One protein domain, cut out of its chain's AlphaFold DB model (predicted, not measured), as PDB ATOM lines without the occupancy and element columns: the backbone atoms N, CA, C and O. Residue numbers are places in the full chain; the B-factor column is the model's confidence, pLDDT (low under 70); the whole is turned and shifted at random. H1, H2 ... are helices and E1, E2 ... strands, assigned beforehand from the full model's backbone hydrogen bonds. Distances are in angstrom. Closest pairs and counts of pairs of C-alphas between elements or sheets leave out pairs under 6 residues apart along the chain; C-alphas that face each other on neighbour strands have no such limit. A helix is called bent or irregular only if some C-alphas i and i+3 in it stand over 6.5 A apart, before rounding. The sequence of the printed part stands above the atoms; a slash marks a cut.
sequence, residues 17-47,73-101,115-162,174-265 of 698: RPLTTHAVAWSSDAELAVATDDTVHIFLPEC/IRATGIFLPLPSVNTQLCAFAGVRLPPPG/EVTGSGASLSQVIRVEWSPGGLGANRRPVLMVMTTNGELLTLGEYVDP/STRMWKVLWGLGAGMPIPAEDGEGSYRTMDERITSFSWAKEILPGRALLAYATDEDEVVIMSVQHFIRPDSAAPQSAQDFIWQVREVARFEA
ATOM      1  N   ARG A  17      22.898  13.706 -43.073       83.38
ATOM      2  CA  ARG A  17      23.069  15.138 -43.311       83.38
ATOM      3  C   ARG A  17      21.739  15.775 -43.699       83.38
ATOM      4  O   ARG A  17      20.926  15.096 -44.315       83.38
ATOM      5  N   PRO A  18      21.514  17.050 -43.372       85.69
ATOM      6  CA  PRO A  18      20.384  17.799 -43.908       85.69
ATOM      7  C   PRO A  18      20.423  17.932 -45.431       85.69
ATOM      8  O   PRO A  18      21.492  17.871 -46.047       85.69
ATOM      9  N   LEU A  19      19.240  18.114 -46.022       81.19
ATOM     10  CA  LEU A  19      19.075  18.444 -47.437       81.19
ATOM     11  C   LEU A  19      19.264  19.950 -47.675       81.19
ATOM     12  O   LEU A  19      19.953  20.353 -48.612       81.19
ATOM     13  N   THR A  20      18.689  20.763 -46.792       82.06
ATOM     14  CA  THR A  20      18.643  22.229 -46.846       82.06
ATOM     15  C   THR A  20      19.270  22.845 -45.596       82.06
ATOM     16  O   THR A  20      19.697  22.142 -44.674       82.06
ATOM     17  N   THR A  21      19.376  24.171 -45.577       82.81
ATOM     18  CA  THR A  21      19.824  24.923 -44.402       82.81
ATOM     19  C   THR A  21      18.642  25.318 -43.519       82.81
ATOM     20  O   THR A  21      17.520  24.896 -43.783       82.81
ATOM     21  N   HIS A  22      18.887  26.001 -42.395       86.69
ATOM     22  CA  HIS A  22      17.890  26.199 -41.329       86.69
ATOM     23  C   HIS A  22      17.232  24.887 -40.848       86.69
ATOM     24  O   HIS A  22      16.081  24.853 -40.420       86.69
ATOM     25  N   ALA A  23      17.980  23.784 -40.884       90.62
ATOM     26  CA  ALA A  23      17.475  22.448 -40.583       90.62
ATOM     27  C   ALA A  23      17.383  22.144 -39.074       90.62
ATOM     28  O   ALA A  23      17.273  20.984 -38.682       90.62
ATOM     29  N   VAL A  24      17.460  23.164 -38.217       94.06
ATOM     30  CA  VAL A  24      17.365  23.049 -36.757       94.06
ATOM     31  C   VAL A  24      16.435  24.128 -36.214       94.06
ATOM     32  O   VAL A  24      16.567  25.295 -36.572       94.06
ATOM     33  N   ALA A  25      15.509  23.745 -35.335       94.94
ATOM     34  CA  ALA A  25      14.533  24.654 -34.742       94.94
ATOM     35  C   ALA A  25      14.310  24.350 -33.258       94.94
ATOM     36  O   ALA A  25      14.206  23.188 -32.854       94.94
ATOM     37  N   TRP A  26      14.182  25.403 -32.451       94.38
ATOM     38  CA  TRP A  26      13.948  25.309 -31.012       94.38
ATOM     39  C   TRP A  26      12.531  25.773 -30.663       94.38
ATOM     40  O   TRP A  26      12.117  26.858 -31.061       94.38
ATOM     41  N   SER A  27      11.773  24.948 -29.943       94.44
ATOM     42  CA  SER A  27      10.425  25.291 -29.478       94.44
ATOM     43  C   SER A  27      10.446  26.158 -28.223       94.44
ATOM     44  O   SER A  27      11.426  26.142 -27.480       94.44
ATOM     45  N   SER A  28       9.319  26.803 -27.899       92.00
ATOM     46  CA  SER A  28       9.126  27.543 -26.640       92.00
ATOM     47  C   SER A  28       9.364  26.705 -25.375       92.00
ATOM     48  O   SER A  28       9.689  27.257 -24.329       92.00
ATOM     49  N   ASP A  29       9.210  25.379 -25.467       91.94
ATOM     50  CA  ASP A  29       9.370  24.426 -24.358       91.94
ATOM     51  C   ASP A  29      10.777  23.821 -24.292       91.94
ATOM     52  O   ASP A  29      11.010  22.822 -23.616       91.94
ATOM     53  N   ALA A  30      11.717  24.420 -25.020       93.00
ATOM     54  CA  ALA A  30      13.087  23.965 -25.164       93.00
ATOM     55  C   ALA A  30      13.256  22.579 -25.827       93.00
ATOM     56  O   ALA A  30      14.330  21.983 -25.750       93.00
ATOM     57  N   GLU A  31      12.240  22.086 -26.537       92.25
ATOM     58  CA  GLU A  31      12.358  20.923 -27.429       92.25
ATOM     59  C   GLU A  31      13.094  21.312 -28.713       92.25
ATOM     60  O   GLU A  31      12.807  22.361 -29.294       92.25
ATOM     61  N   LEU A  32      14.022  20.466 -29.160       93.81
ATOM     62  CA  LEU A  32      14.851  20.721 -30.336       93.81
ATOM     63  C   LEU A  32      14.443  19.792 -31.483       93.81
ATOM     64  O   LEU A  32      14.447  18.574 -31.318       93.81
ATOM     65  N   ALA A  33      14.133  20.354 -32.646       93.62
ATOM     66  CA  ALA A  33      13.861  19.613 -33.873       93.62
ATOM     67  C   ALA A  33      15.028  19.759 -34.854       93.62
ATOM     68  O   ALA A  33      15.572  20.852 -35.008       93.62
ATOM     69  N   VAL A  34      15.393  18.669 -35.527       92.81
ATOM     70  CA  VAL A  34      16.402  18.645 -36.588       92.81
ATOM     71  C   VAL A  34      15.887  17.847 -37.775       92.81
ATOM     72  O   VAL A  34      15.506  16.690 -37.615       92.81
ATOM     73  N   ALA A  35      15.926  18.443 -38.961       90.12
ATOM     74  CA  ALA A  35      15.657  17.755 -40.213       90.12
ATOM     75  C   ALA A  35      16.955  17.226 -40.831       90.12
ATOM     76  O   ALA A  35      17.929  17.960 -41.000       90.12
ATOM     77  N   THR A  36      16.967  15.951 -41.191       86.69
ATOM     78  CA  THR A  36      18.002  15.336 -42.023       86.69
ATOM     79  C   THR A  36      17.386  14.811 -43.322       86.69
ATOM     80  O   THR A  36      16.171  14.859 -43.505       86.69
ATOM     81  N   ASP A  37      18.215  14.338 -44.254       78.94
ATOM     82  CA  ASP A  37      17.778  13.808 -45.552       78.94
ATOM     83  C   ASP A  37      16.802  12.620 -45.456       78.94
ATOM     84  O   ASP A  37      16.006  12.400 -46.373       78.94
ATOM     85  N   ASP A  38      16.867  11.865 -44.359       76.56
ATOM     86  CA  ASP A  38      16.138  10.621 -44.153       76.56
ATOM     87  C   ASP A  38      15.244  10.616 -42.911       76.56
ATOM     88  O   ASP A  38      14.405   9.717 -42.789       76.56
ATOM     89  N   THR A  39      15.400  11.572 -41.989       83.88
ATOM     90  CA  THR A  39      14.688  11.577 -40.706       83.88
ATOM     91  C   THR A  39      14.445  12.972 -40.125       83.88
ATOM     92  O   THR A  39      15.210  13.908 -40.325       83.88
ATOM     93  N   VAL A  40      13.374  13.117 -39.338       88.38
ATOM     94  CA  VAL A  40      13.199  14.269 -38.433       88.38
ATOM     95  C   VAL A  40      13.475  13.821 -37.005       88.38
ATOM     96  O   VAL A  40      12.755  12.974 -36.469       88.38
ATOM     97  N   HIS A  41      14.514  14.389 -36.394       88.81
ATOM     98  CA  HIS A  41      14.896  14.164 -35.006       88.81
ATOM     99  C   HIS A  41      14.257  15.196 -34.086       88.81
ATOM    100  O   HIS A  41      14.445  16.390 -34.273       88.81
ATOM    101  N   ILE A  42      13.553  14.736 -33.055       89.31
ATOM    102  CA  ILE A  42      12.992  15.593 -32.002       89.31
ATOM    103  C   ILE A  42      13.619  15.189 -30.680       89.31
ATOM    104  O   ILE A  42      13.454  14.045 -30.271       89.31
ATOM    105  N   PHE A  43      14.326  16.112 -30.041       89.44
ATOM    106  CA  PHE A  43      15.016  15.923 -28.775       89.44
ATOM    107  C   PHE A  43      14.236  16.609 -27.648       89.44
ATOM    108  O   PHE A  43      14.057  17.830 -27.655       89.44
ATOM    109  N   LEU A  44      13.789  15.821 -26.667       87.56
ATOM    110  CA  LEU A  44      13.015  16.309 -25.520       87.56
ATOM    111  C   LEU A  44      13.928  16.547 -24.308       87.56
ATOM    112  O   LEU A  44      14.638  15.616 -23.913       87.56
ATOM    113  N   PRO A  45      13.955  17.753 -23.712       87.19
ATOM    114  CA  PRO A  45      14.888  18.066 -22.632       87.19
ATOM    115  C   PRO A  45      14.605  17.211 -21.392       87.19
ATOM    116  O   PRO A  45      13.462  17.114 -20.941       87.19
ATOM    117  N   GLU A  46      15.643  16.590 -20.822       82.88
ATOM    118  CA  GLU A  46      15.525  15.911 -19.527       82.88
ATOM    119  C   GLU A  46      15.673  16.933 -18.395       82.88
ATOM    120  O   GLU A  46      16.731  17.539 -18.226       82.88
ATOM    121  N   CYS A  47      14.616  17.108 -17.601       77.81
ATOM    122  CA  CYS A  47      14.674  17.922 -16.390       77.81
ATOM    123  C   CYS A  47      15.102  17.058 -15.189       77.81
ATOM    124  O   CYS A  47      14.664  15.910 -15.077       77.81
ATOM    125  N   ILE A  73      12.748  11.187 -32.064       62.19
ATOM    126  CA  ILE A  73      11.869  10.653 -33.115       62.19
ATOM    127  C   ILE A  73      12.719  10.384 -34.354       62.19
ATOM    128  O   ILE A  73      13.728  11.042 -34.597       62.19
ATOM    129  N   ARG A  74      12.353   9.348 -35.098       61.12
ATOM    130  CA  ARG A  74      12.817   9.122 -36.464       61.12
ATOM    131  C   ARG A  74      11.570   8.978 -37.314       61.12
ATOM    132  O   ARG A  74      11.219   7.878 -37.726       61.12
ATOM    133  N   ALA A  75      10.840  10.080 -37.461       58.22
ATOM    134  CA  ALA A  75       9.831  10.153 -38.502       58.22
ATOM    135  C   ALA A  75      10.591  10.031 -39.821       58.22
ATOM    136  O   ALA A  75      11.689  10.584 -39.932       58.22
ATOM    137  N   THR A  76      10.065   9.257 -40.766       60.59
ATOM    138  CA  THR A  76      10.677   9.144 -42.088       60.59
ATOM    139  C   THR A  76      10.785  10.546 -42.672       60.59
ATOM    140  O   THR A  76       9.794  11.260 -42.748       60.59
ATOM    141  N   GLY A  77      11.984  10.954 -43.071       57.16
ATOM    142  CA  GLY A  77      12.242  12.233 -43.732       57.16
ATOM    143  C   GLY A  77      11.674  12.290 -45.146       57.16
ATOM    144  O   GLY A  77      11.827  13.305 -45.807       57.16
ATOM    145  N   ILE A  78      11.023  11.208 -45.589       63.69
ATOM    146  CA  ILE A  78      10.206  11.128 -46.791       63.69
ATOM    147  C   ILE A  78       8.772  10.873 -46.340       63.69
ATOM    148  O   ILE A  78       8.492   9.846 -45.708       63.69
ATOM    149  N   PHE A  79       7.879  11.794 -46.671       72.38
ATOM    150  CA  PHE A  79       6.448  11.631 -46.450       72.38
ATOM    151  C   PHE A  79       5.750  11.230 -47.752       72.38
ATOM    152  O   PHE A  79       6.314  11.309 -48.839       72.38
ATOM    153  N   LEU A  80       4.544  10.689 -47.658       66.50
ATOM    154  CA  LEU A  80       3.708  10.497 -48.837       66.50
ATOM    155  C   LEU A  80       2.476  11.370 -48.629       66.50
ATOM    156  O   LEU A  80       1.867  11.233 -47.561       66.50
ATOM    157  N   PRO A  81       2.108  12.220 -49.604       65.06
ATOM    158  CA  PRO A  81       0.863  12.961 -49.524       65.06
ATOM    159  C   PRO A  81      -0.261  11.929 -49.527       65.06
ATOM    160  O   PRO A  81      -0.424  11.151 -50.467       65.06
ATOM    161  N   LEU A  82      -0.968  11.845 -48.406       74.50
ATOM    162  CA  LEU A  82      -2.061  10.907 -48.206       74.50
ATOM    163  C   LEU A  82      -3.266  11.723 -47.744       74.50
ATOM    164  O   LEU A  82      -3.261  12.166 -46.595       74.50
ATOM    165  N   PRO A  83      -4.316  11.877 -48.571       79.38
ATOM    166  CA  PRO A  83      -5.530  12.607 -48.192       79.38
ATOM    167  C   PRO A  83      -6.130  12.126 -46.863       79.38
ATOM    168  O   PRO A  83      -6.652  12.912 -46.071       79.38
ATOM    169  N   SER A  84      -5.962  10.831 -46.565       83.31
ATOM    170  CA  SER A  84      -6.361  10.219 -45.295       83.31
ATOM    171  C   SER A  84      -5.749  10.860 -44.040       83.31
ATOM    172  O   SER A  84      -6.353  10.742 -42.970       83.31
ATOM    173  N   VAL A  85      -4.623  11.580 -44.139       86.00
ATOM    174  CA  VAL A  85      -4.028  12.344 -43.026       86.00
ATOM    175  C   VAL A  85      -5.034  13.335 -42.438       86.00
ATOM    176  O   VAL A  85      -5.131  13.455 -41.218       86.00
ATOM    177  N   ASN A  86      -5.860  13.966 -43.276       90.88
ATOM    178  CA  ASN A  86      -6.855  14.945 -42.841       90.88
ATOM    179  C   ASN A  86      -8.230  14.340 -42.523       90.88
ATOM    180  O   ASN A  86      -9.180  15.082 -42.278       90.88
ATOM    181  N   THR A  87      -8.358  13.008 -42.449       88.06
ATOM    182  CA  THR A  87      -9.635  12.351 -42.100       88.06
ATOM    183  C   THR A  87     -10.172  12.837 -40.760       88.06
ATOM    184  O   THR A  87     -11.355  13.148 -40.647       88.06
ATOM    185  N   GLN A  88      -9.309  12.924 -39.744       86.12
ATOM    186  CA  GLN A  88      -9.727  13.354 -38.412       86.12
ATOM    187  C   GLN A  88     -10.071  14.849 -38.385       86.12
ATOM    188  O   GLN A  88     -11.093  15.225 -37.818       86.12
ATOM    189  N   LEU A  89      -9.270  15.683 -39.063       89.00
ATOM    190  CA  LEU A  89      -9.530  17.115 -39.224       89.00
ATOM    191  C   LEU A  89     -10.898  17.369 -39.883       89.00
ATOM    192  O   LEU A  89     -11.702  18.143 -39.370       89.00
ATOM    193  N   CYS A  90     -11.193  16.662 -40.975       88.88
ATOM    194  CA  CYS A  90     -12.479  16.739 -41.665       88.88
ATOM    195  C   CYS A  90     -13.627  16.219 -40.792       88.88
ATOM    196  O   CYS A  90     -14.666  16.872 -40.688       88.88
ATOM    197  N   ALA A  91     -13.426  15.106 -40.080       86.69
ATOM    198  CA  ALA A  91     -14.426  14.560 -39.167       86.69
ATOM    199  C   ALA A  91     -14.777  15.537 -38.031       86.69
ATOM    200  O   ALA A  91     -15.943  15.628 -37.641       86.69
ATOM    201  N   PHE A  92     -13.813  16.321 -37.532       85.50
ATOM    202  CA  PHE A  92     -14.086  17.380 -36.556       85.50
ATOM    203  C   PHE A  92     -14.955  18.510 -37.113       85.50
ATOM    204  O   PHE A  92     -15.680  19.139 -36.344       85.50
ATOM    205  N   ALA A  93     -14.944  18.734 -38.423       84.12
ATOM    206  CA  ALA A  93     -15.852  19.656 -39.096       84.12
ATOM    207  C   ALA A  93     -17.176  18.995 -39.534       84.12
ATOM    208  O   ALA A  93     -17.967  19.612 -40.239       84.12
ATOM    209  N   GLY A  94     -17.427  17.737 -39.150       85.25
ATOM    210  CA  GLY A  94     -18.608  16.981 -39.582       85.25
ATOM    211  C   GLY A  94     -18.522  16.453 -41.018       85.25
ATOM    212  O   GLY A  94     -19.501  15.915 -41.533       85.25
ATOM    213  N   VAL A  95     -17.358  16.559 -41.659       85.62
ATOM    214  CA  VAL A  95     -17.122  16.139 -43.041       85.62
ATOM    215  C   VAL A  95     -16.571  14.716 -43.062       85.62
ATOM    216  O   VAL A  95     -15.606  14.391 -42.368       85.62
ATOM    217  N   ARG A  96     -17.168  13.841 -43.875       85.06
ATOM    218  CA  ARG A  96     -16.668  12.475 -44.076       85.06
ATOM    219  C   ARG A  96     -15.931  12.397 -45.399       85.06
ATOM    220  O   ARG A  96     -16.547  12.545 -46.450       85.06
ATOM    221  N   LEU A  97     -14.632  12.127 -45.333       83.50
ATOM    222  CA  LEU A  97     -13.852  11.837 -46.528       83.50
ATOM    223  C   LEU A  97     -14.248  10.469 -47.104       83.50
ATOM    224  O   LEU A  97     -14.604   9.563 -46.336       83.50
ATOM    225  N   PRO A  98     -14.200  10.303 -48.436       78.00
ATOM    226  CA  PRO A  98     -14.370   8.995 -49.049       78.00
ATOM    227  C   PRO A  98     -13.321   8.010 -48.498       78.00
ATOM    228  O   PRO A  98     -12.207   8.416 -48.157       78.00
ATOM    229  N   PRO A  99     -13.661   6.714 -48.365       70.38
ATOM    230  CA  PRO A  99     -12.684   5.714 -47.961       70.38
ATOM    231  C   PRO A  99     -11.545   5.669 -48.987       70.38
ATOM    232  O   PRO A  99     -11.812   5.841 -50.179       70.38
ATOM    233  N   PRO A 100     -10.304   5.397 -48.551       63.38
ATOM    234  CA  PRO A 100      -9.165   5.380 -49.452       63.38
ATOM    235  C   PRO A 100      -9.397   4.373 -50.584       63.38
ATOM    236  O   PRO A 100      -9.558   3.170 -50.346       63.38
ATOM    237  N   GLY A 101      -9.489   4.872 -51.817       55.97
ATOM    238  CA  GLY A 101      -9.739   4.064 -53.008       55.97
ATOM    239  C   GLY A 101      -8.491   3.287 -53.432       55.97
ATOM    240  O   GLY A 101      -7.362   3.699 -53.181       55.97
ATOM    241  N   GLU A 115       6.257  24.156 -62.267       42.22
ATOM    242  CA  GLU A 115       7.614  23.910 -61.762       42.22
ATOM    243  C   GLU A 115       7.523  23.453 -60.300       42.22
ATOM    244  O   GLU A 115       6.952  24.131 -59.452       42.22
ATOM    245  N   VAL A 116       8.014  22.240 -60.032       47.03
ATOM    246  CA  VAL A 116       7.819  21.499 -58.777       47.03
ATOM    247  C   VAL A 116       8.549  22.204 -57.642       47.03
ATOM    248  O   VAL A 116       9.646  21.788 -57.287       47.03
ATOM    249  N   THR A 117       7.986  23.282 -57.087       46.66
ATOM    250  CA  THR A 117       8.702  24.263 -56.251       46.66
ATOM    251  C   THR A 117       9.978  24.785 -56.962       46.66
ATOM    252  O   THR A 117      10.527  24.154 -57.862       46.66
ATOM    253  N   GLY A 118      10.570  25.904 -56.555       42.78
ATOM    254  CA  GLY A 118      11.896  26.303 -57.073       42.78
ATOM    255  C   GLY A 118      13.038  25.306 -56.763       42.78
ATOM    256  O   GLY A 118      14.209  25.646 -56.909       42.78
ATOM    257  N   SER A 119      12.752  24.105 -56.236       41.81
ATOM    258  CA  SER A 119      13.736  23.164 -55.682       41.81
ATOM    259  C   SER A 119      13.443  21.672 -55.921       41.81
ATOM    260  O   SER A 119      14.106  20.843 -55.307       41.81
ATOM    261  N   GLY A 120      12.506  21.329 -56.814       40.34
ATOM    262  CA  GLY A 120      12.275  20.004 -57.409       40.34
ATOM    263  C   GLY A 120      12.828  18.767 -56.689       40.34
ATOM    264  O   GLY A 120      14.002  18.428 -56.837       40.34
ATOM    265  N   ALA A 121      11.961  17.973 -56.057       50.75
ATOM    266  CA  ALA A 121      12.238  16.545 -55.886       50.75
ATOM    267  C   ALA A 121      10.951  15.716 -55.945       50.75
ATOM    268  O   ALA A 121       9.965  16.046 -55.306       50.75
ATOM    269  N   SER A 122      10.990  14.586 -56.656       55.44
ATOM    270  CA  SER A 122       9.931  13.559 -56.654       55.44
ATOM    271  C   SER A 122       9.848  12.768 -55.339       55.44
ATOM    272  O   SER A 122       8.922  11.986 -55.120       55.44
ATOM    273  N   LEU A 123      10.849  12.938 -54.476       64.31
ATOM    274  CA  LEU A 123      10.955  12.344 -53.154       64.31
ATOM    275  C   LEU A 123      10.505  13.428 -52.174       64.31
ATOM    276  O   LEU A 123      11.233  14.405 -52.073       64.31
ATOM    277  N   SER A 124       9.349  13.287 -51.507       76.88
ATOM    278  CA  SER A 124       8.773  14.265 -50.550       76.88
ATOM    279  C   SER A 124       9.654  14.437 -49.300       76.88
ATOM    280  O   SER A 124       9.325  13.983 -48.201       76.88
ATOM    281  N   GLN A 125      10.836  15.013 -49.485       84.56
ATOM    282  CA  GLN A 125      11.879  15.141 -48.482       84.56
ATOM    283  C   GLN A 125      11.675  16.394 -47.650       84.56
ATOM    284  O   GLN A 125      11.261  17.423 -48.174       84.56
ATOM    285  N   VAL A 126      12.008  16.333 -46.366       87.44
ATOM    286  CA  VAL A 126      11.903  17.497 -45.480       87.44
ATOM    287  C   VAL A 126      12.921  18.577 -45.851       87.44
ATOM    288  O   VAL A 126      14.123  18.315 -45.889       87.44
ATOM    289  N   ILE A 127      12.432  19.803 -46.053       87.19
ATOM    290  CA  ILE A 127      13.243  20.983 -46.404       87.19
ATOM    291  C   ILE A 127      13.175  22.116 -45.378       87.19
ATOM    292  O   ILE A 127      14.066  22.964 -45.350       87.19
ATOM    293  N   ARG A 128      12.151  22.149 -44.522       89.88
ATOM    294  CA  ARG A 128      12.036  23.138 -43.443       89.88
ATOM    295  C   ARG A 128      11.266  22.558 -42.271       89.88
ATOM    296  O   ARG A 128      10.320  21.793 -42.454       89.88
ATOM    297  N   VAL A 129      11.669  22.954 -41.068       93.38
ATOM    298  CA  VAL A 129      10.970  22.641 -39.822       93.38
ATOM    299  C   VAL A 129      10.784  23.908 -39.000       93.38
ATOM    300  O   VAL A 129      11.700  24.718 -38.890       93.38
ATOM    301  N   GLU A 130       9.603  24.087 -38.418       95.75
ATOM    302  CA  GLU A 130       9.306  25.211 -37.527       95.75
ATOM    303  C   GLU A 130       8.296  24.787 -36.462       95.75
ATOM    304  O   GLU A 130       7.323  24.086 -36.742       95.75
ATOM    305  N   TRP A 131       8.530  25.209 -35.223       96.50
ATOM    306  CA  TRP A 131       7.606  24.962 -34.122       96.50
ATOM    307  C   TRP A 131       6.472  25.980 -34.130       96.50
ATOM    308  O   TRP A 131       6.707  27.174 -34.309       96.50
ATOM    309  N   SER A 132       5.254  25.517 -33.870       96.31
ATOM    310  CA  SER A 132       4.125  26.406 -33.633       96.31
ATOM    311  C   SER A 132       4.289  27.189 -32.323       96.31
ATOM    312  O   SER A 132       5.049  26.779 -31.437       96.31
ATOM    313  N   PRO A 133       3.487  28.246 -32.114       92.94
ATOM    314  CA  PRO A 133       3.272  28.817 -30.793       92.94
ATOM    315  C   PRO A 133       2.747  27.778 -29.796       92.94
ATOM    316  O   PRO A 133       2.243  26.711 -30.175       92.94
ATOM    317  N   GLY A 134       2.842  28.106 -28.508       88.12
ATOM    318  CA  GLY A 134       2.312  27.267 -27.443       88.12
ATOM    319  C   GLY A 134       0.802  27.038 -27.575       88.12
ATOM    320  O   GLY A 134       0.041  27.904 -28.003       88.12
ATOM    321  N   GLY A 135       0.344  25.853 -27.172       87.50
ATOM    322  CA  GLY A 135      -1.083  25.576 -27.002       87.50
ATOM    323  C   GLY A 135      -1.763  24.727 -28.079       87.50
ATOM    324  O   GLY A 135      -2.885  24.286 -27.834       87.50
ATOM    325  N   LEU A 136      -1.115  24.475 -29.222       91.44
ATOM    326  CA  LEU A 136      -1.715  23.758 -30.362       91.44
ATOM    327  C   LEU A 136      -1.619  22.224 -30.297       91.44
ATOM    328  O   LEU A 136      -2.244  21.536 -31.103       91.44
ATOM    329  N   GLY A 137      -0.835  21.690 -29.362       88.38
ATOM    330  CA  GLY A 137      -0.653  20.260 -29.136       88.38
ATOM    331  C   GLY A 137      -1.192  19.790 -27.786       88.38
ATOM    332  O   GLY A 137      -1.710  20.568 -26.974       88.38
ATOM    333  N   ALA A 138      -1.031  18.491 -27.529       83.06
ATOM    334  CA  ALA A 138      -1.395  17.867 -26.263       83.06
ATOM    335  C   ALA A 138      -0.780  18.614 -25.066       83.06
ATOM    336  O   ALA A 138       0.372  19.050 -25.109       83.06
ATOM    337  N   ASN A 139      -1.554  18.783 -23.989       80.94
ATOM    338  CA  ASN A 139      -1.134  19.512 -22.783       80.94
ATOM    339  C   ASN A 139      -0.568  20.921 -23.061       80.94
ATOM    340  O   ASN A 139       0.356  21.366 -22.380       80.94
ATOM    341  N   ARG A 140      -1.109  21.620 -24.070       84.50
ATOM    342  CA  ARG A 140      -0.683  22.963 -24.503       84.50
ATOM    343  C   ARG A 140       0.763  23.046 -25.001       84.50
ATOM    344  O   ARG A 140       1.377  24.119 -24.995       84.50
ATOM    345  N   ARG A 141       1.337  21.930 -25.437       88.81
ATOM    346  CA  ARG A 141       2.661  21.917 -26.068       88.81
ATOM    347  C   ARG A 141       2.596  22.506 -27.481       88.81
ATOM    348  O   ARG A 141       1.516  22.520 -28.075       88.81
ATOM    349  N   PRO A 142       3.703  23.053 -27.997       93.25
ATOM    350  CA  PRO A 142       3.800  23.390 -29.410       93.25
ATOM    351  C   PRO A 142       3.787  22.111 -30.259       93.25
ATOM    352  O   PRO A 142       4.179  21.039 -29.796       93.25
ATOM    353  N   VAL A 143       3.333  22.228 -31.502       94.31
ATOM    354  CA  VAL A 143       3.435  21.176 -32.524       94.31
ATOM    355  C   VAL A 143       4.543  21.539 -33.507       94.31
ATOM    356  O   VAL A 143       4.870  22.713 -33.675       94.31
ATOM    357  N   LEU A 144       5.147  20.542 -34.144       95.25
ATOM    358  CA  LEU A 144       6.199  20.754 -35.132       95.25
ATOM    359  C   LEU A 144       5.591  20.730 -36.531       95.25
ATOM    360  O   LEU A 144       5.036  19.714 -36.931       95.25
ATOM    361  N   MET A 145       5.730  21.807 -37.292       95.69
ATOM    362  CA  MET A 145       5.363  21.818 -38.704       95.69
ATOM    363  C   MET A 145       6.580  21.522 -39.574       95.69
ATOM    364  O   MET A 145       7.678  22.029 -39.335       95.69
ATOM    365  N   VAL A 146       6.367  20.687 -40.582       93.12
ATOM    366  CA  VAL A 146       7.381  20.201 -41.509       93.12
ATOM    367  C   VAL A 146       6.926  20.504 -42.928       93.12
ATOM    368  O   VAL A 146       5.813  20.150 -43.295       93.12
ATOM    369  N   MET A 147       7.791  21.125 -43.722       91.69
ATOM    370  CA  MET A 147       7.565  21.337 -45.150       91.69
ATOM    371  C   MET A 147       8.411  20.365 -45.955       91.69
ATOM    372  O   MET A 147       9.584  20.140 -45.622       91.69
ATOM    373  N   THR A 148       7.834  19.820 -47.021       87.88
ATOM    374  CA  THR A 148       8.538  18.903 -47.917       87.88
ATOM    375  C   THR A 148       8.800  19.511 -49.296       87.88
ATOM    376  O   THR A 148       8.189  20.503 -49.687       87.88
ATOM    377  N   THR A 149       9.696  18.891 -50.062       83.69
ATOM    378  CA  THR A 149       9.976  19.207 -51.477       83.69
ATOM    379  C   THR A 149       8.763  19.082 -52.403       83.69
ATOM    380  O   THR A 149       8.783  19.632 -53.498       83.69
ATOM    381  N   ASN A 150       7.706  18.380 -51.981       80.06
ATOM    382  CA  ASN A 150       6.447  18.311 -52.718       80.06
ATOM    383  C   ASN A 150       5.548  19.531 -52.453       80.06
ATOM    384  O   ASN A 150       4.444  19.582 -52.981       80.06
ATOM    385  N   GLY A 151       5.955  20.491 -51.624       83.88
ATOM    386  CA  GLY A 151       5.121  21.646 -51.291       83.88
ATOM    387  C   GLY A 151       3.885  21.292 -50.458       83.88
ATOM    388  O   GLY A 151       2.836  21.908 -50.619       83.88
ATOM    389  N   GLU A 152       3.997  20.284 -49.588       87.12
ATOM    390  CA  GLU A 152       3.030  20.019 -48.514       87.12
ATOM    391  C   GLU A 152       3.584  20.479 -47.163       87.12
ATOM    392  O   GLU A 152       4.795  20.431 -46.916       87.12
ATOM    393  N   LEU A 153       2.677  20.879 -46.273       93.12
ATOM    394  CA  LEU A 153       2.952  21.104 -44.858       93.12
ATOM    395  C   LEU A 153       2.339  19.978 -44.033       93.12
ATOM    396  O   LEU A 153       1.163  19.658 -44.182       93.12
ATOM    397  N   LEU A 154       3.114  19.412 -43.116       93.00
ATOM    398  CA  LEU A 154       2.696  18.338 -42.223       93.00
ATOM    399  C   LEU A 154       2.911  18.754 -40.773       93.00
ATOM    400  O   LEU A 154       4.010  19.146 -40.382       93.00
ATOM    401  N   THR A 155       1.872  18.621 -39.958       94.19
ATOM    402  CA  THR A 155       1.924  18.922 -38.528       94.19
ATOM    403  C   THR A 155       2.186  17.647 -37.743       94.19
ATOM    404  O   THR A 155       1.375  16.725 -37.745       94.19
ATOM    405  N   LEU A 156       3.313  17.592 -37.039       91.94
ATOM    406  CA  LEU A 156       3.713  16.510 -36.150       91.94
ATOM    407  C   LEU A 156       3.467  16.903 -34.690       91.94
ATOM    408  O   LEU A 156       3.824  17.998 -34.255       91.94
ATOM    409  N   GLY A 157       2.921  15.986 -33.899       89.12
ATOM    410  CA  GLY A 157       2.748  16.204 -32.465       89.12
ATOM    411  C   GLY A 157       2.329  14.949 -31.715       89.12
ATOM    412  O   GLY A 157       2.066  13.905 -32.314       89.12
ATOM    413  N   GLU A 158       2.281  15.054 -30.387       83.88
ATOM    414  CA  GLU A 158       1.807  13.984 -29.504       83.88
ATOM    415  C   GLU A 158       0.313  13.715 -29.744       83.88
ATOM    416  O   GLU A 158      -0.533  14.578 -29.511       83.88
ATOM    417  N   TYR A 159      -0.010  12.502 -30.191       76.88
ATOM    418  CA  TYR A 159      -1.375  12.011 -30.332       76.88
ATOM    419  C   TYR A 159      -1.827  11.345 -29.031       76.88
ATOM    420  O   TYR A 159      -1.308  10.293 -28.644       76.88
ATOM    421  N   VAL A 160      -2.812  11.941 -28.364       67.38
ATOM    422  CA  VAL A 160      -3.438  11.369 -27.167       67.38
ATOM    423  C   VAL A 160      -4.706  10.646 -27.597       67.38
ATOM    424  O   VAL A 160      -5.652  11.275 -28.056       67.38
ATOM    425  N   ASP A 161      -4.716   9.320 -27.466       62.31
ATOM    426  CA  ASP A 161      -5.915   8.516 -27.698       62.31
ATOM    427  C   ASP A 161      -6.876   8.675 -26.502       62.31
ATOM    428  O   ASP A 161      -6.513   8.250 -25.397       62.31
ATOM    429  N   PRO A 162      -8.085   9.242 -26.692       53.25
ATOM    430  CA  PRO A 162      -9.051   9.452 -25.612       53.25
ATOM    431  C   PRO A 162      -9.461   8.156 -24.903       53.25
ATOM    432  O   PRO A 162      -9.829   8.176 -23.728       53.25
ATOM    433  N   SER A 174       7.332  10.553 -23.665       65.94
ATOM    434  CA  SER A 174       7.672   9.559 -24.674       65.94
ATOM    435  C   SER A 174       7.329  10.049 -26.067       65.94
ATOM    436  O   SER A 174       6.234  10.532 -26.334       65.94
ATOM    437  N   THR A 175       8.255   9.819 -26.983       65.44
ATOM    438  CA  THR A 175       8.091  10.100 -28.404       65.44
ATOM    439  C   THR A 175       7.233   9.071 -29.144       65.44
ATOM    440  O   THR A 175       6.878   9.287 -30.297       65.44
ATOM    441  N   ARG A 176       6.861   7.953 -28.500       68.56
ATOM    442  CA  ARG A 176       6.067   6.868 -29.115       68.56
ATOM    443  C   ARG A 176       4.697   7.315 -29.617       68.56
ATOM    444  O   ARG A 176       4.139   6.673 -30.499       68.56
ATOM    445  N   MET A 177       4.159   8.376 -29.027       71.88
ATOM    446  CA  MET A 177       2.826   8.882 -29.337       71.88
ATOM    447  C   MET A 177       2.843   9.948 -30.432       71.88
ATOM    448  O   MET A 177       1.786  10.432 -30.812       71.88
ATOM    449  N   TRP A 178       4.012  10.326 -30.951       80.94
ATOM    450  CA  TRP A 178       4.084  11.334 -32.001       80.94
ATOM    451  C   TRP A 178       3.629  10.786 -33.348       80.94
ATOM    452  O   TRP A 178       4.075   9.722 -33.783       80.94
ATOM    453  N   LYS A 179       2.747  11.531 -34.011       84.81
ATOM    454  CA  LYS A 179       2.179  11.199 -35.321       84.81
ATOM    455  C   LYS A 179       2.014  12.461 -36.162       84.81
ATOM    456  O   LYS A 179       2.105  13.572 -35.641       84.81
ATOM    457  N   VAL A 180       1.741  12.268 -37.452       88.19
ATOM    458  CA  VAL A 180       1.161  13.321 -38.293       88.19
ATOM    459  C   VAL A 180      -0.272  13.554 -37.813       88.19
ATOM    460  O   VAL A 180      -1.055  12.606 -37.754       88.19
ATOM    461  N   LEU A 181      -0.578  14.784 -37.409       89.50
ATOM    462  CA  LEU A 181      -1.878  15.199 -36.880       89.50
ATOM    463  C   LEU A 181      -2.821  15.654 -38.000       89.50
ATOM    464  O   LEU A 181      -3.998  15.310 -37.989       89.50
ATOM    465  N   TRP A 182      -2.295  16.438 -38.941       92.69
ATOM    466  CA  TRP A 182      -2.971  16.968 -40.130       92.69
ATOM    467  C   TRP A 182      -1.923  17.612 -41.054       92.69
ATOM    468  O   TRP A 182      -0.764  17.768 -40.656       92.69
ATOM    469  N   GLY A 183      -2.310  18.010 -42.264       92.88
ATOM    470  CA  GLY A 183      -1.449  18.780 -43.163       92.88
ATOM    471  C   GLY A 183      -2.199  19.625 -44.196       92.88
ATOM    472  O   GLY A 183      -3.428  19.644 -44.209       92.88
ATOM    473  N   LEU A 184      -1.451  20.367 -45.014       93.69
ATOM    474  CA  LEU A 184      -1.940  21.358 -45.983       93.69
ATOM    475  C   LEU A 184      -1.174  21.254 -47.312       93.69
ATOM    476  O   LEU A 184      -0.005  20.863 -47.315       93.69
ATOM    477  N   GLY A 185      -1.815  21.669 -48.409       89.69
ATOM    478  CA  GLY A 185      -1.249  21.684 -49.765       89.69
ATOM    479  C   GLY A 185      -1.204  20.308 -50.443       89.69
ATOM    480  O   GLY A 185      -1.606  19.300 -49.861       89.69
ATOM    481  N   ALA A 186      -0.705  20.264 -51.681       82.00
ATOM    482  CA  ALA A 186      -0.386  19.029 -52.414       82.00
ATOM    483  C   ALA A 186      -1.523  17.981 -52.511       82.00
ATOM    484  O   ALA A 186      -1.283  16.775 -52.417       82.00
ATOM    485  N   GLY A 187      -2.759  18.426 -52.709       80.56
ATOM    486  CA  GLY A 187      -3.953  17.587 -52.844       80.56
ATOM    487  C   GLY A 187      -4.622  17.213 -51.519       80.56
ATOM    488  O   GLY A 187      -5.539  16.393 -51.502       80.56
ATOM    489  N   MET A 188      -4.185  17.777 -50.392       86.81
ATOM    490  CA  MET A 188      -4.796  17.501 -49.090       86.81
ATOM    491  C   MET A 188      -6.214  18.083 -48.995       86.81
ATOM    492  O   MET A 188      -6.427  19.242 -49.363       86.81
ATOM    493  N   PRO A 189      -7.194  17.327 -48.468       90.19
ATOM    494  CA  PRO A 189      -8.541  17.835 -48.264       90.19
ATOM    495  C   PRO A 189      -8.624  18.645 -46.967       90.19
ATOM    496  O   PRO A 189      -8.158  18.199 -45.916       90.19
ATOM    497  N   ILE A 190      -9.266  19.807 -47.022       91.12
ATOM    498  CA  ILE A 190      -9.594  20.641 -45.861       91.12
ATOM    499  C   ILE A 190     -11.102  20.913 -45.817       91.12
ATOM    500  O   ILE A 190     -11.744  20.935 -46.868       91.12
ATOM    501  N   PRO A 191     -11.706  21.114 -44.632       88.62
ATOM    502  CA  PRO A 191     -13.110  21.512 -44.540       88.62
ATOM    503  C   PRO A 191     -13.381  22.778 -45.364       88.62
ATOM    504  O   PRO A 191     -12.647  23.755 -45.224       88.62
ATOM    505  N   ALA A 192     -14.408  22.761 -46.214       82.12
ATOM    506  CA  ALA A 192     -14.748  23.913 -47.046       82.12
ATOM    507  C   ALA A 192     -15.507  24.990 -46.250       82.12
ATOM    508  O   ALA A 192     -16.148  24.702 -45.233       82.12
ATOM    509  N   GLU A 193     -15.447  26.228 -46.742       69.19
ATOM    510  CA  GLU A 193     -16.161  27.381 -46.178       69.19
ATOM    511  C   GLU A 193     -17.652  27.376 -46.559       69.19
ATOM    512  O   GLU A 193     -18.507  27.681 -45.728       69.19
ATOM    513  N   ASP A 194     -17.970  26.917 -47.774       59.59
ATOM    514  CA  ASP A 194     -19.238  27.220 -48.453       59.59
ATOM    515  C   ASP A 194     -20.348  26.161 -48.299       59.59
ATOM    516  O   ASP A 194     -21.393  26.242 -48.951       59.59
ATOM    517  N   GLY A 195     -20.177  25.154 -47.436       54.34
ATOM    518  CA  GLY A 195     -21.221  24.148 -47.226       54.34
ATOM    519  C   GLY A 195     -20.974  23.197 -46.062       54.34
ATOM    520  O   GLY A 195     -19.934  22.535 -45.998       54.34
ATOM    521  N   GLU A 196     -21.968  23.069 -45.174       60.06
ATOM    522  CA  GLU A 196     -22.002  22.026 -44.143       60.06
ATOM    523  C   GLU A 196     -21.741  20.649 -44.774       60.06
ATOM    524  O   GLU A 196     -22.461  20.204 -45.668       60.06
ATOM    525  N   GLY A 197     -20.696  19.964 -44.304       68.38
ATOM    526  CA  GLY A 197     -20.367  18.612 -44.756       68.38
ATOM    527  C   GLY A 197     -19.569  18.520 -46.064       68.38
ATOM    528  O   GLY A 197     -19.419  17.410 -46.572       68.38
ATOM    529  N   SER A 198     -19.035  19.627 -46.596       82.50
ATOM    530  CA  SER A 198     -18.171  19.632 -47.791       82.50
ATOM    531  C   SER A 198     -16.684  19.871 -47.466       82.50
ATOM    532  O   SER A 198     -16.340  20.420 -46.419       82.50
ATOM    533  N   TYR A 199     -15.786  19.422 -48.350       86.56
ATOM    534  CA  TYR A 199     -14.339  19.669 -48.271       86.56
ATOM    535  C   TYR A 199     -13.818  20.252 -49.588       86.56
ATOM    536  O   TYR A 199     -14.354  19.955 -50.656       86.56
ATOM    537  N   ARG A 200     -12.754  21.055 -49.503       88.69
ATOM    538  CA  ARG A 200     -11.954  21.537 -50.634       88.69
ATOM    539  C   ARG A 200     -10.668  20.723 -50.701       88.69
ATOM    540  O   ARG A 200     -10.021  20.502 -49.679       88.69
ATOM    541  N   THR A 201     -10.288  20.299 -51.898       87.75
ATOM    542  CA  THR A 201      -8.956  19.746 -52.165       87.75
ATOM    543  C   THR A 201      -8.002  20.903 -52.436       87.75
ATOM    544  O   THR A 201      -8.303  21.743 -53.277       87.75
ATOM    545  N   MET A 202      -6.883  20.971 -51.716       86.88
ATOM    546  CA  MET A 202      -5.863  22.003 -51.919       86.88
ATOM    547  C   MET A 202      -4.940  21.602 -53.072       86.88
ATOM    548  O   MET A 202      -4.062  20.771 -52.880       86.88
ATOM    549  N   ASP A 203      -5.139  22.150 -54.262       82.75
ATOM    550  CA  ASP A 203      -4.301  21.920 -55.446       82.75
ATOM    551  C   ASP A 203      -2.984  22.717 -55.439       82.75
ATOM    552  O   ASP A 203      -2.016  22.292 -56.070       82.75
ATOM    553  N   GLU A 204      -2.920  23.796 -54.657       85.69
ATOM    554  CA  GLU A 204      -1.738  24.653 -54.505       85.69
ATOM    555  C   GLU A 204      -0.504  23.929 -53.923       85.69
ATOM    556  O   GLU A 204      -0.595  23.043 -53.053       85.69
ATOM    557  N   ARG A 205       0.688  24.338 -54.386       87.00
ATOM    558  CA  ARG A 205       1.975  23.900 -53.830       87.00
ATOM    559  C   ARG A 205       2.521  24.975 -52.915       87.00
ATOM    560  O   ARG A 205       2.737  26.116 -53.302       87.00
ATOM    561  N   ILE A 206       2.814  24.586 -51.684       91.75
ATOM    562  CA  ILE A 206       3.343  25.513 -50.696       91.75
ATOM    563  C   ILE A 206       4.844  25.694 -50.937       91.75
ATOM    564  O   ILE A 206       5.591  24.717 -50.985       91.75
ATOM    565  N   THR A 207       5.293  26.941 -51.071       91.12
ATOM    566  CA  THR A 207       6.690  27.313 -51.359       91.12
ATOM    567  C   THR A 207       7.419  27.882 -50.145       91.12
ATOM    568  O   THR A 207       8.638  27.765 -50.054       91.12
ATOM    569  N   SER A 208       6.693  28.424 -49.165       93.56
ATOM    570  CA  SER A 208       7.213  28.842 -47.859       93.56
ATOM    571  C   SER A 208       6.088  28.914 -46.833       93.56
ATOM    572  O   SER A 208       4.921  28.996 -47.200       93.56
ATOM    573  N   PHE A 209       6.416  28.917 -45.542       96.88
ATOM    574  CA  PHE A 209       5.437  29.119 -44.474       96.88
ATOM    575  C   PHE A 209       6.052  29.806 -43.256       96.88
ATOM    576  O   PHE A 209       7.266  29.810 -43.093       96.88
ATOM    577  N   SER A 210       5.239  30.384 -42.378       97.56
ATOM    578  CA  SER A 210       5.686  30.872 -41.072       97.56
ATOM    579  C   SER A 210       4.525  30.957 -40.091       97.56
ATOM    580  O   SER A 210       3.429  31.409 -40.437       97.56
ATOM    581  N   TRP A 211       4.782  30.565 -38.846       97.56
ATOM    582  CA  TRP A 211       3.859  30.793 -37.746       97.56
ATOM    583  C   TRP A 211       3.940  32.232 -37.241       97.56
ATOM    584  O   TRP A 211       5.026  32.774 -37.023       97.56
ATOM    585  N   ALA A 212       2.783  32.834 -36.977       96.38
ATOM    586  CA  ALA A 212       2.728  34.067 -36.208       96.38
ATOM    587  C   ALA A 212       3.131  33.813 -34.751       96.38
ATOM    588  O   ALA A 212       2.961  32.710 -34.230       96.38
ATOM    589  N   LYS A 213       3.620  34.847 -34.060       91.81
ATOM    590  CA  LYS A 213       3.891  34.774 -32.615       91.81
ATOM    591  C   LYS A 213       2.611  34.472 -31.827       91.81
ATOM    592  O   LYS A 213       1.508  34.710 -32.317       91.81
ATOM    593  N   GLU A 214       2.755  33.944 -30.610       88.31
ATOM    594  CA  GLU A 214       1.614  33.531 -29.783       88.31
ATOM    595  C   GLU A 214       0.621  34.685 -29.582       88.31
ATOM    596  O   GLU A 214       0.969  35.740 -29.053       88.31
ATOM    597  N   ILE A 215      -0.623  34.478 -30.021       87.00
ATOM    598  CA  ILE A 215      -1.719  35.437 -29.837       87.00
ATOM    599  C   ILE A 215      -2.418  35.120 -28.516       87.00
ATOM    600  O   ILE A 215      -2.553  35.981 -27.643       87.00
ATOM    601  N   LEU A 216      -2.884  33.877 -28.393       83.94
ATOM    602  CA  LEU A 216      -3.551  33.317 -27.227       83.94
ATOM    603  C   LEU A 216      -3.305  31.796 -27.200       83.94
ATOM    604  O   LEU A 216      -3.173  31.188 -28.265       83.94
ATOM    605  N   PRO A 217      -3.341  31.142 -26.026       82.00
ATOM    606  CA  PRO A 217      -3.168  29.696 -25.945       82.00
ATOM    607  C   PRO A 217      -4.171  28.944 -26.827       82.00
ATOM    608  O   PRO A 217      -5.381  29.178 -26.748       82.00
ATOM    609  N   GLY A 218      -3.660  28.033 -27.662       87.19
ATOM    610  CA  GLY A 218      -4.468  27.185 -28.546       87.19
ATOM    611  C   GLY A 218      -5.042  27.883 -29.776       87.19
ATOM    612  O   GLY A 218      -5.894  27.297 -30.434       87.19
ATOM    613  N   ARG A 219      -4.601  29.107 -30.077       91.69
ATOM    614  CA  ARG A 219      -5.041  29.909 -31.223       91.69
ATOM    615  C   ARG A 219      -3.822  30.528 -31.896       91.69
ATOM    616  O   ARG A 219      -3.090  31.300 -31.277       91.69
ATOM    617  N   ALA A 220      -3.599  30.184 -33.156       95.12
ATOM    618  CA  ALA A 220      -2.452  30.652 -33.919       95.12
ATOM    619  C   ALA A 220      -2.840  30.993 -35.356       95.12
ATOM    620  O   ALA A 220      -3.760  30.400 -35.920       95.12
ATOM    621  N   LEU A 221      -2.097  31.927 -35.945       97.38
ATOM    622  CA  LEU A 221      -2.127  32.171 -37.381       97.38
ATOM    623  C   LEU A 221      -0.903  31.529 -38.028       97.38
ATOM    624  O   LEU A 221       0.209  31.610 -37.497       97.38
ATOM    625  N   LEU A 222      -1.127  30.899 -39.171       97.88
ATOM    626  CA  LEU A 222      -0.106  30.331 -40.041       97.88
ATOM    627  C   LEU A 222      -0.214  31.043 -41.384       97.88
ATOM    628  O   LEU A 222      -1.293  31.061 -41.961       97.88
ATOM    629  N   ALA A 223       0.880  31.609 -41.882       98.25
ATOM    630  CA  ALA A 223       0.934  32.104 -43.254       98.25
ATOM    631  C   ALA A 223       1.725  31.125 -44.117       98.25
ATOM    632  O   ALA A 223       2.736  30.593 -43.651       98.25
ATOM    633  N   TYR A 224       1.308  30.919 -45.361       97.25
ATOM    634  CA  TYR A 224       2.101  30.208 -46.356       97.25
ATOM    635  C   TYR A 224       2.017  30.876 -47.727       97.25
ATOM    636  O   TYR A 224       1.045  31.562 -48.023       97.25
ATOM    637  N   ALA A 225       3.069  30.706 -48.525       94.88
ATOM    638  CA  ALA A 225       3.157  31.184 -49.897       94.88
ATOM    639  C   ALA A 225       2.885  30.020 -50.847       94.88
ATOM    640  O   ALA A 225       3.295  28.890 -50.561       94.88
ATOM    641  N   THR A 226       2.208  30.299 -51.953       92.19
ATOM    642  CA  THR A 226       1.897  29.324 -53.001       92.19
ATOM    643  C   THR A 226       2.933  29.376 -54.124       92.19
ATOM    644  O   THR A 226       3.887  30.159 -54.088       92.19
ATOM    645  N   ASP A 227       2.779  28.501 -55.108       87.00
ATOM    646  CA  ASP A 227       3.487  28.509 -56.385       87.00
ATOM    647  C   ASP A 227       2.914  29.516 -57.398       87.00
ATOM    648  O   ASP A 227       3.520  29.731 -58.446       87.00
ATOM    649  N   GLU A 228       1.805  30.177 -57.062       87.50
ATOM    650  CA  GLU A 228       1.169  31.240 -57.852       87.50
ATOM    651  C   GLU A 228       1.437  32.650 -57.287       87.50
ATOM    652  O   GLU A 228       0.702  33.592 -57.572       87.50
ATOM    653  N   ASP A 229       2.487  32.812 -56.472       88.06
ATOM    654  CA  ASP A 229       2.861  34.083 -55.825       88.06
ATOM    655  C   ASP A 229       1.750  34.699 -54.944       88.06
ATOM    656  O   ASP A 229       1.706  35.912 -54.705       88.06
ATOM    657  N   GLU A 230       0.873  33.861 -54.391       93.94
ATOM    658  CA  GLU A 230      -0.113  34.258 -53.389       93.94
ATOM    659  C   GLU A 230       0.368  33.921 -51.980       93.94
ATOM    660  O   GLU A 230       1.123  32.973 -51.751       93.94
ATOM    661  N   VAL A 231      -0.114  34.683 -51.002       96.81
ATOM    662  CA  VAL A 231       0.037  34.364 -49.586       96.81
ATOM    663  C   VAL A 231      -1.328  34.102 -48.980       96.81
ATOM    664  O   VAL A 231      -2.245  34.917 -49.072       96.81
ATOM    665  N   VAL A 232      -1.420  32.971 -48.292       97.00
ATOM    666  CA  VAL A 232      -2.615  32.507 -47.598       97.00
ATOM    667  C   VAL A 232      -2.374  32.559 -46.100       97.00
ATOM    668  O   VAL A 232      -1.335  32.119 -45.604       97.00
ATOM    669  N   ILE A 233      -3.348  33.080 -45.363       97.81
ATOM    670  CA  ILE A 233      -3.369  33.089 -43.905       97.81
ATOM    671  C   ILE A 233      -4.411  32.076 -43.447       97.81
ATOM    672  O   ILE A 233      -5.588  32.171 -43.791       97.81
ATOM    673  N   MET A 234      -3.969  31.129 -42.627       96.81
ATOM    674  CA  MET A 234      -4.794  30.119 -41.983       96.81
ATOM    675  C   MET A 234      -4.964  30.446 -40.502       96.81
ATOM    676  O   MET A 234      -3.990  30.716 -39.794       96.81
ATOM    677  N   SER A 235      -6.190  30.332 -40.003       95.69
ATOM    678  CA  SER A 235      -6.453  30.205 -38.576       95.69
ATOM    679  C   SER A 235      -6.320  28.745 -38.153       95.69
ATOM    680  O   SER A 235      -6.882  27.842 -38.774       95.69
ATOM    681  N   VAL A 236      -5.555  28.509 -37.090       95.62
ATOM    682  CA  VAL A 236      -5.347  27.186 -36.500       95.62
ATOM    683  C   VAL A 236      -5.729  27.252 -35.033       95.62
ATOM    684  O   VAL A 236      -5.134  27.997 -34.249       95.62
ATOM    685  N   GLN A 237      -6.722  26.456 -34.653       93.62
ATOM    686  CA  GLN A 237      -7.215  26.382 -33.285       93.62
ATOM    687  C   GLN A 237      -7.181  24.950 -32.773       93.62
ATOM    688  O   GLN A 237      -7.488  24.011 -33.504       93.62
ATOM    689  N   HIS A 238      -6.839  24.803 -31.498       90.75
ATOM    690  CA  HIS A 238      -6.901  23.549 -30.761       90.75
ATOM    691  C   HIS A 238      -7.599  23.806 -29.424       90.75
ATOM    692  O   HIS A 238      -7.050  24.458 -28.529       90.75
ATOM    693  N   PHE A 239      -8.843  23.348 -29.316       86.75
ATOM    694  CA  PHE A 239      -9.725  23.682 -28.202       86.75
ATOM    695  C   PHE A 239     -10.719  22.555 -27.915       86.75
ATOM    696  O   PHE A 239     -10.902  21.640 -28.714       86.75
ATOM    697  N   ILE A 240     -11.357  22.619 -26.750       80.94
ATOM    698  CA  ILE A 240     -12.407  21.677 -26.358       80.94
ATOM    699  C   ILE A 240     -13.718  22.123 -27.000       80.94
ATOM    700  O   ILE A 240     -14.151  23.254 -26.770       80.94
ATOM    701  N   ARG A 241     -14.372  21.242 -27.765       74.81
ATOM    702  CA  ARG A 241     -15.680  21.558 -28.350       74.81
ATOM    703  C   ARG A 241     -16.710  21.796 -27.231       74.81
ATOM    704  O   ARG A 241     -16.911  20.904 -26.404       74.81
ATOM    705  N   PRO A 242     -17.402  22.948 -27.209       64.31
ATOM    706  CA  PRO A 242     -18.505  23.180 -26.289       64.31
ATOM    707  C   PRO A 242     -19.745  22.426 -26.792       64.31
ATOM    708  O   PRO A 242     -20.616  23.007 -27.428       64.31
ATOM    709  N   ASP A 243     -19.812  21.115 -26.568       58.88
ATOM    710  CA  ASP A 243     -21.024  20.343 -26.849       58.88
ATOM    711  C   ASP A 243     -21.887  20.248 -25.582       58.88
ATOM    712  O   ASP A 243     -21.463  19.700 -24.562       58.88
ATOM    713  N   SER A 244     -23.095  20.813 -25.630       46.78
ATOM    714  CA  SER A 244     -24.047  20.821 -24.515       46.78
ATOM    715  C   SER A 244     -24.727  19.466 -24.273       46.78
ATOM    716  O   SER A 244     -25.399  19.313 -23.256       46.78
ATOM    717  N   ALA A 245     -24.584  18.493 -25.187       43.44
ATOM    718  CA  ALA A 245     -25.294  17.209 -25.125       43.44
ATOM    719  C   ALA A 245     -24.408  15.989 -24.790       43.44
ATOM    720  O   ALA A 245     -24.939  14.942 -24.411       43.44
ATOM    721  N   ALA A 246     -23.080  16.091 -24.904       45.16
ATOM    722  CA  ALA A 246     -22.174  14.981 -24.611       45.16
ATOM    723  C   ALA A 246     -21.797  14.934 -23.112       45.16
ATOM    724  O   ALA A 246     -21.493  15.975 -22.521       45.16
ATOM    725  N   PRO A 247     -21.761  13.750 -22.464       43.28
ATOM    726  CA  PRO A 247     -21.226  13.635 -21.110       43.28
ATOM    727  C   PRO A 247     -19.770  14.126 -21.078       43.28
ATOM    728  O   PRO A 247     -18.930  13.659 -21.844       43.28
ATOM    729  N   GLN A 248     -19.457  15.061 -20.173       43.41
ATOM    730  CA  GLN A 248     -18.182  15.804 -20.136       43.41
ATOM    731  C   GLN A 248     -16.924  14.933 -19.946       43.41
ATOM    732  O   GLN A 248     -15.808  15.403 -20.143       43.41
ATOM    733  N   SER A 249     -17.077  13.651 -19.600       38.59
ATOM    734  CA  SER A 249     -15.993  12.662 -19.626       38.59
ATOM    735  C   SER A 249     -15.482  12.333 -21.038       38.59
ATOM    736  O   SER A 249     -14.470  11.649 -21.146       38.59
ATOM    737  N   ALA A 250     -16.175  12.797 -22.084       41.78
ATOM    738  CA  ALA A 250     -15.850  12.644 -23.504       41.78
ATOM    739  C   ALA A 250     -15.601  14.003 -24.199       41.78
ATOM    740  O   ALA A 250     -15.911  14.177 -25.375       41.78
ATOM    741  N   GLN A 251     -15.112  15.009 -23.460       54.84
ATOM    742  CA  GLN A 251     -14.659  16.269 -24.054       54.84
ATOM    743  C   GLN A 251     -13.349  16.044 -24.812       54.84
ATOM    744  O   GLN A 251     -12.266  16.068 -24.227       54.84
ATOM    745  N   ASP A 252     -13.464  15.825 -26.117       66.62
ATOM    746  CA  ASP A 252     -12.316  15.697 -27.003       66.62
ATOM    747  C   ASP A 252     -11.822  17.087 -27.424       66.62
ATOM    748  O   ASP A 252     -12.598  17.961 -27.832       66.62
ATOM    749  N   PHE A 253     -10.509  17.300 -27.318       79.19
ATOM    750  CA  PHE A 253      -9.872  18.423 -27.993       79.19
ATOM    751  C   PHE A 253      -9.978  18.211 -29.503       79.19
ATOM    752  O   PHE A 253      -9.709  17.120 -30.007       79.19
ATOM    753  N   ILE A 254     -10.356  19.264 -30.218       86.94
ATOM    754  CA  ILE A 254     -10.499  19.252 -31.670       86.94
ATOM    755  C   ILE A 254      -9.570  20.280 -32.302       86.94
ATOM    756  O   ILE A 254      -9.275  21.319 -31.702       86.94
ATOM    757  N   TRP A 255      -9.144  20.000 -33.532       90.75
ATOM    758  CA  TRP A 255      -8.490  20.987 -34.385       90.75
ATOM    759  C   TRP A 255      -9.505  21.627 -35.325       90.75
ATOM    760  O   TRP A 255     -10.330  20.939 -35.927       90.75
ATOM    761  N   GLN A 256      -9.400  22.942 -35.476       91.81
ATOM    762  CA  GLN A 256     -10.079  23.711 -36.510       91.81
ATOM    763  C   GLN A 256      -9.011  24.459 -37.303       91.81
ATOM    764  O   GLN A 256      -8.246  25.236 -36.732       91.81
ATOM    765  N   VAL A 257      -8.940  24.183 -38.604       93.94
ATOM    766  CA  VAL A 257      -7.982  24.789 -39.533       93.94
ATOM    767  C   VAL A 257      -8.779  25.376 -40.687       93.94
ATOM    768  O   VAL A 257      -9.515  24.635 -41.338       93.94
ATOM    769  N   ARG A 258      -8.692  26.692 -40.885       92.44
ATOM    770  CA  ARG A 258      -9.488  27.425 -41.884       92.44
ATOM    771  C   ARG A 258      -8.679  28.529 -42.533       92.44
ATOM    772  O   ARG A 258      -7.885  29.167 -41.843       92.44
ATOM    773  N   GLU A 259      -8.890  28.741 -43.824       94.06
ATOM    774  CA  GLU A 259      -8.402  29.930 -44.516       94.06
ATOM    775  C   GLU A 259      -9.157  31.151 -43.964       94.06
ATOM    776  O   GLU A 259     -10.307  31.049 -43.550       94.06
ATOM    777  N   VAL A 260      -8.459  32.271 -43.793       94.75
ATOM    778  CA  VAL A 260      -9.040  33.507 -43.231       94.75
ATOM    779  C   VAL A 260      -8.642  34.753 -44.010       94.75
ATOM    780  O   VAL A 260      -9.277  35.794 -43.859       94.75
ATOM    781  N   ALA A 261      -7.598  34.667 -44.834       96.19
ATOM    782  CA  ALA A 261      -7.268  35.683 -45.821       96.19
ATOM    783  C   ALA A 261      -6.367  35.094 -46.910       96.19
ATOM    784  O   ALA A 261      -5.567  34.196 -46.642       96.19
ATOM    785  N   ARG A 262      -6.444  35.674 -48.106       95.56
ATOM    786  CA  ARG A 262      -5.556  35.414 -49.241       95.56
ATOM    787  C   ARG A 262      -5.256  36.736 -49.930       95.56
ATOM    788  O   ARG A 262      -6.157  37.559 -50.086       95.56
ATOM    789  N   PHE A 263      -4.003  36.962 -50.298       95.62
ATOM    790  CA  PHE A 263      -3.601  38.162 -51.023       95.62
ATOM    791  C   PHE A 263      -2.422  37.881 -51.949       95.62
ATOM    792  O   PHE A 263      -1.637  36.960 -51.731       95.62
ATOM    793  N   GLU A 264      -2.285  38.716 -52.970       93.31
ATOM    794  CA  GLU A 264      -1.188  38.623 -53.921       93.31
ATOM    795  C   GLU A 264       0.114  39.169 -53.322       93.31
ATOM    796  O   GLU A 264       0.162  40.292 -52.806       93.31
ATOM    797  N   ALA A 265       1.183  38.384 -53.420       87.50
ATOM    798  CA  ALA A 265       2.490  38.700 -52.860       87.50
ATOM    799  C   ALA A 265       3.564  38.966 -53.923       87.50
ATOM    800  O   ALA A 265       4.761  39.004 -53.604       87.50
TER     801      ALA A 265
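This is residues 17 to 47, 73 to 101, 115 to 162 and 174 to 265 of the 698 residues of an uncharacterized protein of Acremonium chrysogenum (strain ATCC 11550 / CBS 779.69 / DSM 880 / IAM 14645 / JCM 23072 / IMI 49137) (UniProt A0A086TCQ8). Three antiparallel sheets stand partly face to face, with the strongly twisted sheet E4 E5 E6 E7 in the middle, the sheet E10 E11 E12 E13 over one of its faces, and the small sheet E1 E2 E3 packed at its E4 end. At the other end, the short helix H1 and the small hairpin E8 and E9 fill the corner beside E7 and E13. The printed part has 200 residues with one named helix and thirteen named strands, in the order E1 E2 E3 H1 E4 E5 E6 E7 E8 E9 E10 E11 E12 E13; the class is mostly strand, though under half of the residues are in named elements. The whole is compact, with a radius of gyration of the C-alphas of 16.5 A and spans of 51 by 45 by 36 A.

E1, residues 24 to 26, begins at C-alpha 24 at (17.365, 23.049, -36.757) and is 7.1 A long. E2 is residues 32 to 35, 10.3 A, and E3 residues 39 to 45, 19.2 A. H1, residues 83 to 92, begins at C-alpha 83 at (-5.530, 12.607, -48.192) and is 15.2 A long; it is irregular, with C-alphas 85 and 88 7.4 A apart. E4 is residues 126 to 131, 14.3 A; E5 residues 144 to 148, 13.1 A; E6 residues 153 to 158, 17.0 A; and E7 residues 178 to 184, 18.2 A. E8 is residues 189 to 191, 6.9 A, and E9 residues 199 to 201, 6.6 A. E10 is residues 208 to 211, 10.8 A; E11 residues 219 to 225, 20.4 A; and E12 residues 230 to 240, 32.3 A. E13, residues 253 to 264, is 34.0 A long and ends at C-alpha 264 at (-1.188, 38.623, -53.921).

The sheets form a stack of sheets, three of them face to face in turn. E1 E2 E3, E4 E5 E6 and E10 E11 E12 E13 are meanders, each strand the antiparallel neighbour of the one before. In the hairpin E1 and E2, N 25 and O 33 are 2.9 A apart; in the hairpin E2 and E3, N 34 and O 41 are 2.8 A apart. This sheet faces E4 E5 E6 E7, the facing parts 8.9 A centre to centre; the closest C-alphas of E1 and E4 are those of Ala 25 and Glu 130, 5.9 A apart. N 130 and O 145 of E4 and E5 are 3.0 A apart, N 146 and O 154 of E5 and E6 2.8 A, and N 155 and O 182 of E6 and E7 2.9 A. The sheet E10 E11 E12 E13, also strongly twisted, faces E4 E5 E6 E7 with 10.9 A centre to centre, the planes 33 degrees apart. Its pairs include N 210 and O 223 at 2.8 A, N 222 and O 234 at 2.9 A, and N 235 and O 258 at 2.8 A. E7 and E13 are near each other, with 5 pairs of C-alphas within 10 A. H1 stands at the level of the sheet E4 E5 E6 E7, its height over the sheet 2.6 A; the closest C-alphas of H1 and E7 are those of Asn 86 and Trp 182, 5.2 A apart. H1 only grazes the sheet E10 E11 E12 E13, with residues 88 to 92. In the hairpin E8 and E9, N 190 and O 200 are 2.8 A apart; the closest C-alphas of H1 and E8 are those of Cys 90 and Pro 191, 5.6 A. In H1, 3 of 6 O i to N i+4 pairs and 5 of 7 O i to N i+3 pairs are within hydrogen-bond range.

The two C-alphas farthest apart, those of Arg 17 and Ala 245, are 51.7 A apart. The printed part has three cuts: residues 48 to 72, 102 to 114 and 163 to 173 are not printed, with C-alpha gaps of 18.5 A, 27.8 A and 16.7 A. Of the links printed whole, E4 to E5 and E12 to E13 are long. The mean pLDDT of the printed part is 81.9, and 41 residues are under 70, among them 115 to 123 and 242 to 252.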